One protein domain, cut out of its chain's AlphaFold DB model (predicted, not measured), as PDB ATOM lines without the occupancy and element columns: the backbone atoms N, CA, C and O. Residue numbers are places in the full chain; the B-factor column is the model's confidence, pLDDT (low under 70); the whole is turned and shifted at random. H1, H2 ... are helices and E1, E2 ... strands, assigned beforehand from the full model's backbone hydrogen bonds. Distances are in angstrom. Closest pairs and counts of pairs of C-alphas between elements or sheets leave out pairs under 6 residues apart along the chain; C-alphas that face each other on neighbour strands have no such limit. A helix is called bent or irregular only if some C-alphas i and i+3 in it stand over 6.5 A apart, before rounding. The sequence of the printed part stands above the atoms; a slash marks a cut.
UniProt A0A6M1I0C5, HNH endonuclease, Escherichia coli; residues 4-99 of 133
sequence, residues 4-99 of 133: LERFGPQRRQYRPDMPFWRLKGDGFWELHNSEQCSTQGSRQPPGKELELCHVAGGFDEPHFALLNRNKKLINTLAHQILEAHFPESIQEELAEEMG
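AT A GLANCE: This is residues 4 to 99 of the 133 residues of the protein "HNH endonuclease" of Escherichia coli (UniProt A0A6M1I0C5). Picture a flat, open ring with a hollow middle: H2 and the small sheet of E1 and E2 make one side, H4 makes the top of an arch, and H5 with H6 folded back beside it makes the other side, while H1 comes near H6 and almost closes the ring. H3 and the long stretch 33 to 46 make a loop beyond the sheet. The 96 printed residues hold six named helices and two strands in the order H1, H2, E1, H3, E2, H4, H5, H6; the sheet order is E1, E2, antiparallel, and the class is mostly helix. The whole is loose, with a radius of gyration of the C-alphas of 15.7 A and spans of 41 by 37 by 20 A.

HOW THE PARTS SIT: Start at H1, residues 4 to 7, which is close to but not clearly touching H6, residues 88 to 98; their closest C-alphas, of Phe 7 and Leu 94, are 7.7 A apart. Next find H2, residues 17 to 25, apart from H1. The closest C-alphas of H2 and E1, residues 29 to 32, are those of Lys 24 and Glu 30, 5.6 A apart. H3, residues 47 to 52, is close to but not clearly touching H2, about perpendicular at 86 degrees; the closest C-alphas, of Asp 17 and Gly 47, are 5.5 A apart. E2, residues 56 to 59, is antiparallel to E1 at 155 degrees; look for N 30 and O 58, 2.8 A apart, and N 56 and O 32, 3.2 A apart, both within hydrogen-bond range. H4, residues 61 to 69, is close to but not clearly touching H5, residues 71 to 85, with the closest C-alphas, of Leu 67 and Ile 74, 6.4 A apart; their lines are only just about perpendicular, at 72 degrees. H5 and H6 form a helical hairpin: they only just touch, with 3 pairs of C-alphas within 8 A, by residues 78 to 83 of H5 alone, the closest C-alphas being those of Leu 82 and Gln 91, 5.9 A apart. They run opposite ways at 36 degrees, only just a steep tilt. In H3 and H4 every O i to N i+4 pair is within hydrogen-bond range; in H2 it is 3 of 5, in H5 10 of 11, in H6 5 of 7, and H1 is too short for such a pair.

IN THESE COORDINATES: Find C-alpha 4 at (224.395, 181.939, 169.510), where H1 begins. H2 runs 14.2 A; it is neither bent nor irregular, but only just: C-alphas 21 and 24 are 6.4 A apart. H5 runs 21.6 A from (205.913, 190.868, 156.005) at C-alpha 71. H6 runs 15.7 A to C-alpha 98 at (216.167, 182.286, 159.423) and is irregular: C-alphas 89 and 92 are 7.0 A apart.

THE WHOLE: The farthest C-alphas, of Gln 36 and Ser 89, are 42.5 A apart. The printed part has no cut, and the link from E1 to H3 is long. Residues 68 to 73, of which 71 to 73 belong to H5, stand free. The mean pLDDT of the printed part is 89.6; residues 40 to 42 are under 70.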
ATOM      1  N   LEU A   4     223.309 181.292 168.774       91.69
ATOM      2  CA  LEU A   4     224.395 181.939 169.510       91.69
ATOM      3  C   LEU A   4     225.720 181.176 169.408       91.69
ATOM      4  O   LEU A   4     226.768 181.810 169.425       91.69
ATOM      5  N   GLU A   5     225.684 179.845 169.302       91.81
ATOM      6  CA  GLU A   5     226.893 179.019 169.182       91.81
ATOM      7  C   GLU A   5     227.557 179.161 167.815       91.81
ATOM      8  O   GLU A   5     228.780 179.090 167.725       91.81
ATOM      9  N   ARG A   6     226.755 179.341 166.761       90.69
ATOM     10  CA  ARG A   6     227.229 179.392 165.372       90.69
ATOM     11  C   ARG A   6     227.591 180.800 164.920       90.69
ATOM     12  O   ARG A   6     228.633 180.987 164.304       90.69
ATOM     13  N   PHE A   7     226.737 181.770 165.231       90.81
ATOM     14  CA  PHE A   7     226.840 183.135 164.704       90.81
ATOM     15  C   PHE A   7     227.202 184.168 165.773       90.81
ATOM     16  O   PHE A   7     227.466 185.327 165.460       90.81
ATOM     17  N   GLY A   8     227.210 183.771 167.046       88.38
ATOM     18  CA  GLY A   8     227.647 184.626 168.139       88.38
ATOM     19  C   GLY A   8     229.171 184.629 168.312       88.38
ATOM     20  O   GLY A   8     229.871 183.730 167.848       88.38
ATOM     21  N   PRO A   9     229.717 185.622 169.032       88.00
ATOM     22  CA  PRO A   9     231.121 185.606 169.422       88.00
ATOM     23  C   PRO A   9     231.409 184.405 170.332       88.00
ATOM     24  O   PRO A   9     230.570 184.051 171.162       88.00
ATOM     25  N   GLN A  10     232.615 183.838 170.242       89.75
ATOM     26  CA  GLN A  10     233.014 182.711 171.088       89.75
ATOM     27  C   GLN A  10     232.882 183.057 172.572       89.75
ATOM     28  O   GLN A  10     233.467 184.026 173.064       89.75
ATOM     29  N   ARG A  11     232.113 182.243 173.302       89.38
ATOM     30  CA  ARG A  11     231.903 182.413 174.743       89.38
ATOM     31  C   ARG A  11     232.084 181.098 175.481       89.38
ATOM     32  O   ARG A  11     231.726 180.037 174.988       89.38
ATOM     33  N   ARG A  12     232.548 181.195 176.730       89.94
ATOM     34  CA  ARG A  12     232.577 180.064 177.672       89.94
ATOM     35  C   ARG A  12     231.169 179.549 178.003       89.94
ATOM     36  O   ARG A  12     231.003 178.371 178.290       89.94
ATOM     37  N   GLN A  13     230.179 180.439 178.008       89.62
ATOM     38  CA  GLN A  13     228.777 180.109 178.244       89.62
ATOM     39  C   GLN A  13     227.884 181.042 177.423       89.62
ATOM     40  O   GLN A  13     228.015 182.266 177.513       89.62
ATOM     41  N   TYR A  14     226.955 180.467 176.663       90.56
ATOM     42  CA  TYR A  14     225.910 181.215 175.971       90.56
ATOM     43  C   TYR A  14     224.737 181.472 176.918       90.56
ATOM     44  O   TYR A  14     224.310 180.586 177.655       90.56
ATOM     45  N   ARG A  15     224.260 182.718 176.935       89.06
ATOM     46  CA  ARG A  15     223.264 183.218 177.892       89.06
ATOM     47  C   ARG A  15     222.092 183.853 177.141       89.06
ATOM     48  O   ARG A  15     222.046 185.081 177.061       89.06
ATOM     49  N   PRO A  16     221.194 183.049 176.535       90.56
ATOM     50  CA  PRO A  16     220.013 183.571 175.841       90.56
ATOM     51  C   PRO A  16     219.038 184.269 176.802       90.56
ATOM     52  O   PRO A  16     218.299 185.155 176.383       90.56
ATOM     53  N   ASP A  17     219.102 183.947 178.098       91.12
ATOM     54  CA  ASP A  17     218.363 184.620 179.166       91.12
ATOM     55  C   ASP A  17     218.666 186.125 179.233       91.12
ATOM     56  O   ASP A  17     217.787 186.923 179.553       91.12
ATOM     57  N   MET A  18     219.897 186.542 178.921       89.69
ATOM     58  CA  MET A  18     220.321 187.945 179.013       89.69
ATOM     59  C   MET A  18     219.608 188.870 178.013       89.69
ATOM     60  O   MET A  18     218.989 189.836 178.464       89.69
ATOM     61  N   PRO A  19     219.667 188.640 176.683       91.56
ATOM     62  CA  PRO A  19     218.905 189.452 175.739       91.56
ATOM     63  C   PRO A  19     217.398 189.313 175.976       91.56
ATOM     64  O   PRO A  19     216.717 190.329 176.019       91.56
ATOM     65  N   PHE A  20     216.897 188.103 176.256       92.81
ATOM     66  CA  PHE A  20     215.479 187.868 176.552       92.81
ATOM     67  C   PHE A  20     214.934 188.787 177.658       92.81
ATOM     68  O   PHE A  20     213.870 189.380 177.504       92.81
ATOM     69  N   TRP A  21     215.681 188.954 178.756       91.56
ATOM     70  CA  TRP A  21     215.271 189.830 179.854       91.56
ATOM     71  C   TRP A  21     215.464 191.319 179.551       91.56
ATOM     72  O   TRP A  21     214.663 192.145 179.989       91.56
ATOM     73  N   ARG A  22     216.553 191.685 178.864       91.44
ATOM     74  CA  ARG A  22     216.940 193.091 178.662       91.44
ATOM     75  C   ARG A  22     216.107 193.807 177.609       91.44
ATOM     76  O   ARG A  22     215.905 195.005 177.773       91.44
ATOM     77  N   LEU A  23     215.592 193.089 176.611       93.50
ATOM     78  CA  LEU A  23     214.785 193.668 175.531       93.50
ATOM     79  C   LEU A  23     213.575 194.461 176.046       93.50
ATOM     80  O   LEU A  23     213.169 195.431 175.416       93.50
ATOM     81  N   LYS A  24     213.042 194.133 177.233       90.75
ATOM     82  CA  LYS A  24     211.952 194.908 177.850       90.75
ATOM     83  C   LYS A  24     212.294 196.383 178.101       90.75
ATOM     84  O   LYS A  24     211.397 197.202 178.257       90.75
ATOM     85  N   GLY A  25     213.584 196.719 178.187       90.25
ATOM     86  CA  GLY A  25     214.064 198.092 178.336       90.25
ATOM     87  C   GLY A  25     214.026 198.907 177.041       90.25
ATOM     88  O   GLY A  25     214.109 200.129 177.112       90.25
ATOM     89  N   ASP A  26     213.866 198.252 175.889       92.62
ATOM     90  CA  ASP A  26     213.951 198.886 174.570       92.62
ATOM     91  C   ASP A  26     212.582 199.375 174.055       92.62
ATOM     92  O   ASP A  26     212.502 200.031 173.019       92.62
ATOM     93  N   GLY A  27     211.499 199.096 174.789       93.88
ATOM     94  CA  GLY A  27     210.171 199.667 174.533       93.88
ATOM     95  C   GLY A  27     209.334 198.969 173.457       93.88
ATOM     96  O   GLY A  27     208.333 199.533 173.033       93.88
ATOM     97  N   PHE A  28     209.723 197.767 173.021       95.62
ATOM     98  CA  PHE A  28     208.956 196.950 172.067       95.62
ATOM     99  C   PHE A  28     208.754 195.499 172.527       95.62
ATOM    100  O   PHE A  28     208.261 194.668 171.764       95.62
ATOM    101  N   TRP A  29     209.195 195.169 173.742       96.31
ATOM    102  CA  TRP A  29     209.243 193.806 174.260       96.31
ATOM    103  C   TRP A  29     208.574 193.729 175.627       96.31
ATOM    104  O   TRP A  29     208.881 194.514 176.525       96.31
ATOM    105  N   GLU A  30     207.701 192.750 175.800       95.44
ATOM    106  CA  GLU A  30     206.957 192.518 177.031       95.44
ATOM    107  C   GLU A  30     207.337 191.173 177.639       95.44
ATOM    108  O   GLU A  30     207.666 190.216 176.937       95.44
ATOM    109  N   LEU A  31     207.306 191.111 178.973       94.00
ATOM    110  CA  LEU A  31     207.492 189.881 179.733       94.00
ATOM    111  C   LEU A  31     206.257 189.620 180.593       94.00
ATOM    112  O   LEU A  31     205.858 190.471 181.389       94.00
ATOM    113  N   HIS A  32     205.717 188.413 180.497       93.44
ATOM    114  CA  HIS A  32     204.629 187.914 181.331       93.44
ATOM    115  C   HIS A  32     205.177 186.994 182.425       93.44
ATOM    116  O   HIS A  32     206.160 186.289 182.195       93.44
ATOM    117  N   ASN A  33     204.543 186.986 183.600       91.56
ATOM    118  CA  ASN A  33     204.972 186.257 184.806       91.56
ATOM    119  C   ASN A  33     206.317 186.719 185.394       91.56
ATOM    120  O   ASN A  33     206.866 186.085 186.295       91.56
ATOM    121  N   SER A  34     206.873 187.832 184.906       88.50
ATOM    122  CA  SER A  34     208.167 188.344 185.374       88.50
ATOM    123  C   SER A  34     208.118 188.902 186.800       88.50
ATOM    124  O   SER A  34     209.141 188.945 187.479       88.50
ATOM    125  N   GLU A  35     206.930 189.281 187.268       87.38
ATOM    126  CA  GLU A  35     206.629 189.706 188.634       87.38
ATOM    127  C   GLU A  35     206.736 188.572 189.664       87.38
ATOM    128  O   GLU A  35     206.867 188.837 190.857       87.38
ATOM    129  N   GLN A  36     206.696 187.317 189.209       85.00
ATOM    130  CA  GLN A  36     206.853 186.132 190.056       85.00
ATOM    131  C   GLN A  36     208.327 185.810 190.323       85.00
ATOM    132  O   GLN A  36     208.632 185.035 191.231       85.00
ATOM    133  N   CYS A  37     209.243 186.398 189.550       84.69
ATOM    134  CA  CYS A  37     210.674 186.261 189.768       84.69
ATOM    135  C   CYS A  37     211.171 187.222 190.847       84.69
ATOM    136  O   CYS A  37     210.688 188.344 191.004       84.69
ATOM    137  N   SER A  38     212.246 186.829 191.518       79.00
ATOM    138  CA  SER A  38     213.012 187.674 192.421       79.00
ATOM    139  C   SER A  38     213.764 188.761 191.644       79.00
ATOM    140  O   SER A  38     214.950 188.687 191.326       79.00
ATOM    141  N   THR A  39     213.066 189.844 191.327       70.19
ATOM    142  CA  THR A  39     213.700 191.048 190.794       70.19
ATOM    143  C   THR A  39     214.202 191.898 191.956       70.19
ATOM    144  O   THR A  39     213.491 192.767 192.462       70.19
ATOM    145  N   GLN A  40     215.433 191.666 192.423       56.28
ATOM    146  CA  GLN A  40     216.069 192.616 193.343       56.28
ATOM    147  C   GLN A  40     216.533 193.860 192.568       56.28
ATOM    148  O   GLN A  40     217.672 193.951 192.101       56.28
ATOM    149  N   GLY A  41     215.627 194.829 192.413       59.47
ATOM    150  CA  GLY A  41     215.889 196.105 191.743       59.47
ATOM    151  C   GLY A  41     216.121 195.957 190.234       59.47
ATOM    152  O   GLY A  41     215.373 195.277 189.542       59.47
ATOM    153  N   SER A  42     217.173 196.596 189.712       56.41
ATOM    154  CA  SER A  42     217.542 196.569 188.284       56.41
ATOM    155  C   SER A  42     218.245 195.280 187.832       56.41
ATOM    156  O   SER A  42     218.640 195.167 186.668       56.41
ATOM    157  N   ARG A  43     218.451 194.311 188.734       70.81
ATOM    158  CA  ARG A  43     219.157 193.064 188.422       70.81
ATOM    159  C   ARG A  43     218.209 192.013 187.856       70.81
ATOM    160  O   ARG A  43     217.126 191.771 188.375       70.81
ATOM    161  N   GLN A  44     218.668 191.390 186.777       79.94
ATOM    162  CA  GLN A  44     218.018 190.256 186.137       79.94
ATOM    163  C   GLN A  44     218.005 189.022 187.067       79.94
ATOM    164  O   GLN A  44     219.059 188.704 187.629       79.94
ATOM    165  N   PRO A  45     216.871 188.301 187.174       85.88
ATOM    166  CA  PRO A  45     216.803 186.989 187.815       85.88
ATOM    167  C   PRO A  45     217.712 185.958 187.118       85.88
ATOM    168  O   PRO A  45     217.877 186.012 185.896       85.88
ATOM    169  N   PRO A  46     218.305 184.987 187.836       87.81
ATOM    170  CA  PRO A  46     219.009 183.861 187.226       87.81
ATOM    171  C   PRO A  46     218.170 183.154 186.150       87.81
ATOM    172  O   PRO A  46     216.972 182.963 186.323       87.81
ATOM    173  N   GLY A  47     218.800 182.671 185.070       87.69
ATOM    174  CA  GLY A  47     218.081 182.014 183.966       87.69
ATOM    175  C   GLY A  47     217.173 180.852 184.400       87.69
ATOM    176  O   GLY A  47     216.043 180.758 183.942       87.69
ATOM    177  N   LYS A  48     217.614 180.037 185.368       89.12
ATOM    178  CA  LYS A  48     216.789 178.955 185.941       89.12
ATOM    179  C   LYS A  48     215.523 179.462 186.631       89.12
ATOM    180  O   LYS A  48     214.526 178.760 186.669       89.12
ATOM    181  N   GLU A  49     215.572 180.652 187.213       91.12
ATOM    182  CA  GLU A  49     214.406 181.244 187.861       91.12
ATOM    183  C   GLU A  49     213.381 181.715 186.831       91.12
ATOM    184  O   GLU A  49     212.192 181.506 187.032       91.12
ATOM    185  N   LEU A  50     213.830 182.261 185.696       90.81
ATOM    186  CA  LEU A  50     212.934 182.612 184.589       90.81
ATOM    187  C   LEU A  50     212.164 181.385 184.077       90.81
ATOM    188  O   LEU A  50     210.975 181.482 183.785       90.81
ATOM    189  N   GLU A  51     212.830 180.228 184.015       90.94
ATOM    190  CA  GLU A  51     212.198 178.951 183.663       90.94
ATOM    191  C   GLU A  51     211.184 178.503 184.729       90.94
ATOM    192  O   GLU A  51     210.062 178.137 184.384       90.94
ATOM    193  N   LEU A  52     211.550 178.566 186.016       92.88
ATOM    194  CA  LEU A  52     210.681 178.172 187.136       92.88
ATOM    195  C   LEU A  52     209.434 179.056 187.268       92.88
ATOM    196  O   LEU A  52     208.356 178.553 187.570       92.88
ATOM    197  N   CYS A  53     209.574 180.358 187.034       91.81
ATOM    198  CA  CYS A  53     208.467 181.312 187.044       91.81
ATOM    199  C   CYS A  53     207.671 181.313 185.732       91.81
ATOM    200  O   CYS A  53     206.750 182.110 185.583       91.81
ATOM    201  N   HIS A  54     208.024 180.450 184.769       93.62
ATOM    202  CA  HIS A  54     207.382 180.370 183.457       93.62
ATOM    203  C   HIS A  54     207.260 181.737 182.773       93.62
ATOM    204  O   HIS A  54     206.195 182.111 182.269       93.62
ATOM    205  N   VAL A  55     208.360 182.493 182.776       93.88
ATOM    206  CA  VAL A  55     208.396 183.813 182.150       93.88
ATOM    207  C   VAL A  55     208.301 183.651 180.642       93.88
ATOM    208  O   VAL A  55     209.187 183.077 180.007       93.88
ATOM    209  N   ALA A  56     207.233 184.188 180.064       94.50
ATOM    210  CA  ALA A  56     207.067 184.288 178.623       94.50
ATOM    211  C   ALA A  56     207.447 185.698 178.171       94.50
ATOM    212  O   ALA A  56     207.236 186.661 178.906       94.50
ATOM    213  N   GLY A  57     208.006 185.829 176.972       94.19
ATOM    214  CA  GLY A  57     208.404 187.125 176.438       94.19
ATOM    215  C   GLY A  57     208.261 187.197 174.931       94.19
ATOM    216  O   GLY A  57     208.427 186.189 174.240       94.19
ATOM    217  N   GLY A  58     207.944 188.386 174.435       96.06
ATOM    218  CA  GLY A  58     207.697 188.626 173.022       96.06
ATOM    219  C   GLY A  58     207.557 190.108 172.713       96.06
ATOM    220  O   GLY A  58     207.706 190.954 173.592       96.06
ATOM    221  N   PHE A  59     207.264 190.408 171.451       96.75
ATOM    222  CA  PHE A  59     206.864 191.753 171.056       96.75
ATOM    223  C   PHE A  59     205.599 192.175 171.803       96.75
ATOM    224  O   PHE A  59     204.713 191.346 172.015       96.75
ATOM    225  N   ASP A  60     205.508 193.459 172.140       96.00
ATOM    226  CA  ASP A  60     204.246 194.037 172.592       96.00
ATOM    227  C   ASP A  60     203.170 193.961 171.489       96.00
ATOM    228  O   ASP A  60     203.449 193.710 170.308       96.00
ATOM    229  N   GLU A  61     201.913 194.186 171.870       95.75
ATOM    230  CA  GLU A  61     200.785 194.080 170.941       95.75
ATOM    231  C   GLU A  61     200.912 195.026 169.722       95.75
ATOM    232  O   GLU A  61     200.746 194.556 168.589       95.75
ATOM    233  N   PRO A  62     201.244 196.330 169.873       96.50
ATOM    234  CA  PRO A  62     201.411 197.226 168.727       96.50
ATOM    235  C   PRO A  62     202.483 196.773 167.725       96.50
ATOM    236  O   PRO A  62     202.227 196.765 166.513       96.50
ATOM    237  N   HIS A  63     203.672 196.392 168.200       96.62
ATOM    238  CA  HIS A  63     204.781 195.990 167.339       96.62
ATOM    239  C   HIS A  63     204.524 194.614 166.724       96.62
ATOM    240  O   HIS A  63     204.758 194.425 165.526       96.62
ATOM    241  N   PHE A  64     203.959 193.672 167.486       96.31
ATOM    242  CA  PHE A  64     203.549 192.377 166.952       96.31
ATOM    243  C   PHE A  64     202.513 192.539 165.832       96.31
ATOM    244  O   PHE A  64     202.676 191.978 164.743       96.31
ATOM    245  N   ALA A  65     201.479 193.357 166.049       96.94
ATOM    246  CA  ALA A  65     200.449 193.622 165.050       96.94
ATOM    247  C   ALA A  65     201.025 194.268 163.779       96.94
ATOM    248  O   ALA A  65     200.638 193.891 162.665       96.94
ATOM    249  N   LEU A  66     201.969 195.207 163.920       96.38
ATOM    250  CA  LEU A  66     202.661 195.840 162.796       96.38
ATOM    251  C   LEU A  66     203.447 194.815 161.965       96.38
ATOM    252  O   LEU A  66     203.268 194.742 160.744       96.38
ATOM    253  N   LEU A  67     204.276 194.000 162.620       94.69
ATOM    254  CA  LEU A  67     205.084 192.972 161.958       94.69
ATOM    255  C   LEU A  67     204.210 191.900 161.304       94.69
ATOM    256  O   LEU A  67     204.509 191.420 160.208       94.69
ATOM    257  N   ASN A  68     203.092 191.540 161.935       94.81
ATOM    258  CA  ASN A  68     202.205 190.532 161.379       94.81
ATOM    259  C   ASN A  68     201.497 191.017 160.103       94.81
ATOM    260  O   ASN A  68     201.336 190.241 159.159       94.81
ATOM    261  N   ARG A  69     201.133 192.306 160.042       95.88
ATOM    262  CA  ARG A  69     200.494 192.928 158.868       95.88
ATOM    263  C   ARG A  69     201.471 193.221 157.729       95.88
ATOM    264  O   ARG A  69     201.056 193.226 156.573       95.88
ATOM    265  N   ASN A  70     202.750 193.464 158.024       93.25
ATOM    266  CA  ASN A  70     203.739 193.872 157.026       93.25
ATOM    267  C   ASN A  70     204.943 192.920 156.968       93.25
ATOM    268  O   ASN A  70     205.994 193.170 157.551       93.25
ATOM    269  N   LYS A  71     204.822 191.844 156.183       87.12
ATOM    270  CA  LYS A  71     205.913 190.868 156.005       87.12
ATOM    271  C   LYS A  71     207.145 191.449 155.301       87.12
ATOM    272  O   LYS A  71     208.251 190.995 155.560       87.12
ATOM    273  N   LYS A  72     206.982 192.483 154.464       88.50
ATOM    274  CA  LYS A  72     208.123 193.165 153.826       88.50
ATOM    275  C   LYS A  72     208.983 193.898 154.854       88.50
ATOM    276  O   LYS A  72     210.202 193.859 154.749       88.50
ATOM    277  N   LEU A  73     208.353 194.499 155.868       91.50
ATOM    278  CA  LEU A  73     209.058 195.170 156.961       91.50
ATOM    279  C   LEU A  73     209.971 194.208 157.730       91.50
ATOM    280  O   LEU A  73     211.068 194.606 158.100       91.50
ATOM    281  N   ILE A  74     209.563 192.948 157.918       91.75
ATOM    282  CA  ILE A  74     210.400 191.932 158.576       91.75
ATOM    283  C   ILE A  74     211.727 191.768 157.825       91.75
ATOM    284  O   ILE A  74     212.781 191.840 158.447       91.75
ATOM    285  N   ASN A  75     211.685 191.625 156.496       89.25
ATOM    286  CA  ASN A  75     212.900 191.497 155.687       89.25
ATOM    287  C   ASN A  75     213.757 192.770 155.738       89.25
ATOM    288  O   ASN A  75     214.978 192.685 155.826       89.25
ATOM    289  N   THR A  76     213.135 193.953 155.744       90.50
ATOM    290  CA  THR A  76     213.860 195.225 155.895       90.50
ATOM    291  C   THR A  76     214.567 195.332 157.249       90.50
ATOM    292  O   THR A  76     215.730 195.723 157.293       90.50
ATOM    293  N   LEU A  77     213.900 194.966 158.346       92.94
ATOM    294  CA  LEU A  77     214.490 194.993 159.688       92.94
ATOM    295  C   LEU A  77     215.591 193.943 159.836       92.94
ATOM    296  O   LEU A  77     216.662 194.250 160.356       92.94
ATOM    297  N   ALA A  78     215.356 192.725 159.340       92.19
ATOM    298  CA  ALA A  78     216.362 191.671 159.320       92.19
ATOM    299  C   ALA A  78     217.618 192.131 158.574       92.19
ATOM    300  O   ALA A  78     218.717 191.990 159.102       92.19
ATOM    301  N   HIS A  79     217.460 192.764 157.407       88.31
ATOM    302  CA  HIS A  79     218.584 193.337 156.673       88.31
ATOM    303  C   HIS A  79     219.367 194.353 157.501       88.31
ATOM    304  O   HIS A  79     220.578 194.228 157.626       88.31
ATOM    305  N   GLN A  80     218.681 195.340 158.085       91.38
ATOM    306  CA  GLN A  80     219.333 196.397 158.861       91.38
ATOM    307  C   GLN A  80     220.124 195.828 160.045       91.38
ATOM    308  O   GLN A  80     221.235 196.275 160.316       91.38
ATOM    309  N   ILE A  81     219.579 194.814 160.724       93.19
ATOM    310  CA  ILE A  81     220.259 194.130 161.831       93.19
ATOM    311  C   ILE A  81     221.486 193.361 161.323       93.19
ATOM    312  O   ILE A  81     222.552 193.441 161.935       93.19
ATOM    313  N   LEU A  82     221.349 192.628 160.215       91.75
ATOM    314  CA  LEU A  82     222.441 191.860 159.615       91.75
ATOM    315  C   LEU A  82     223.581 192.770 159.148       91.75
ATOM    316  O   LEU A  82     224.731 192.526 159.506       91.75
ATOM    317  N   GLU A  83     223.262 193.844 158.428       90.12
ATOM    318  CA  GLU A  83     224.232 194.816 157.918       90.12
ATOM    319  C   GLU A  83     224.974 195.539 159.053       90.12
ATOM    320  O   GLU A  83     226.189 195.727 158.981       90.12
ATOM    321  N   ALA A  84     224.268 195.907 160.126       93.44
ATOM    322  CA  ALA A  84     224.854 196.656 161.236       93.44
ATOM    323  C   ALA A  84     225.717 195.802 162.181       93.44
ATOM    324  O   ALA A  84     226.629 196.331 162.823       93.44
ATOM    325  N   HIS A  85     225.417 194.507 162.321       92.38
ATOM    326  CA  HIS A  85     225.980 193.688 163.401       92.38
ATOM    327  C   HIS A  85     226.747 192.447 162.943       92.38
ATOM    328  O   HIS A  85     227.436 191.844 163.769       92.38
ATOM    329  N   PHE A  86     226.676 192.076 161.662       90.81
ATOM    330  CA  PHE A  86     227.320 190.873 161.140       90.81
ATOM    331  C   PHE A  86     228.170 191.177 159.895       90.81
ATOM    332  O   PHE A  86     227.762 191.964 159.045       90.81
ATOM    333  N   PRO A  87     229.354 190.557 159.741       89.38
ATOM    334  CA  PRO A  87     230.145 190.665 158.519       89.38
ATOM    335  C   PRO A  87     229.433 190.030 157.317       89.38
ATOM    336  O   PRO A  87     228.787 188.991 157.448       89.38
ATOM    337  N   GLU A  88     229.620 190.625 156.135       84.44
ATOM    338  CA  GLU A  88     228.965 190.246 154.867       84.44
ATOM    339  C   GLU A  88     229.043 188.738 154.574       84.44
ATOM    340  O   GLU A  88     228.064 188.135 154.144       84.44
ATOM    341  N   SER A  89     230.167 188.100 154.916       84.25
ATOM    342  CA  SER A  89     230.413 186.674 154.683       84.25
ATOM    343  C   SER A  89     229.445 185.715 155.387       84.25
ATOM    344  O   SER A  89     229.375 184.561 154.984       84.25
ATOM    345  N   ILE A  90     228.749 186.148 156.446       88.88
ATOM    346  CA  ILE A  90     227.773 185.323 157.191       88.88
ATOM    347  C   ILE A  90     226.336 185.833 157.087       88.88
ATOM    348  O   ILE A  90     225.422 185.151 157.545       88.88
ATOM    349  N   GLN A  91     226.109 187.000 156.478       89.19
ATOM    350  CA  GLN A  91     224.759 187.554 156.348       89.19
ATOM    351  C   GLN A  91     223.862 186.669 155.472       89.19
ATOM    352  O   GLN A  91     222.723 186.412 155.857       89.19
ATOM    353  N   GLU A  92     224.377 186.174 154.335       86.81
ATOM    354  CA  GLU A  92     223.623 185.280 153.438       86.81
ATOM    355  C   GLU A  92     223.251 183.962 154.141       86.81
ATOM    356  O   GLU A  92     222.077 183.599 154.162       86.81
ATOM    357  N   GLU A  93     224.207 183.298 154.805       89.50
ATOM    358  CA  GLU A  93     223.956 182.041 155.534       89.50
ATOM    359  C   GLU A  93     222.912 182.225 156.649       89.50
ATOM    360  O   GLU A  93     221.959 181.451 156.755       89.50
ATOM    361  N   LEU A  94     223.072 183.263 157.478       90.38
ATOM    362  CA  LEU A  94     222.181 183.509 158.611       90.38
ATOM    363  C   LEU A  94     220.760 183.849 158.150       90.38
ATOM    364  O   LEU A  94     219.787 183.431 158.775       90.38
ATOM    365  N   ALA A  95     220.617 184.591 157.057       89.88
ATOM    366  CA  ALA A  95     219.301 184.897 156.531       89.88
ATOM    367  C   ALA A  95     218.602 183.697 155.899       89.88
ATOM    368  O   ALA A  95     217.404 183.532 156.126       89.88
ATOM    369  N   GLU A  96     219.324 182.853 155.159       88.88
ATOM    370  CA  GLU A  96     218.769 181.610 154.619       88.88
ATOM    371  C   GLU A  96     218.269 180.696 155.745       88.88
ATOM    372  O   GLU A  96     217.145 180.197 155.681       88.88
ATOM    373  N   GLU A  97     219.049 180.540 156.819       91.31
ATOM    374  CA  GLU A  97     218.662 179.734 157.982       91.31
ATOM    375  C   GLU A  97     217.432 180.286 158.714       91.31
ATOM    376  O   GLU A  97     216.592 179.519 159.188       91.31
ATOM    377  N   MET A  98     217.301 181.613 158.784       89.81
ATOM    378  CA  MET A  98     216.167 182.286 159.423       89.81
ATOM    379  C   MET A  98     214.968 182.496 158.484       89.81
ATOM    380  O   MET A  98     213.913 182.949 158.931       89.81
ATOM    381  N   GLY A  99     215.104 182.163 157.196       88.81
ATOM    382  CA  GLY A  99     214.066 182.340 156.179       88.81
ATOM    383  C   GLY A  99     213.809 183.799 155.781       88.81
ATOM    384  O   GLY A  99     212.698 184.125 155.361       88.81
TER     385      GLY A  99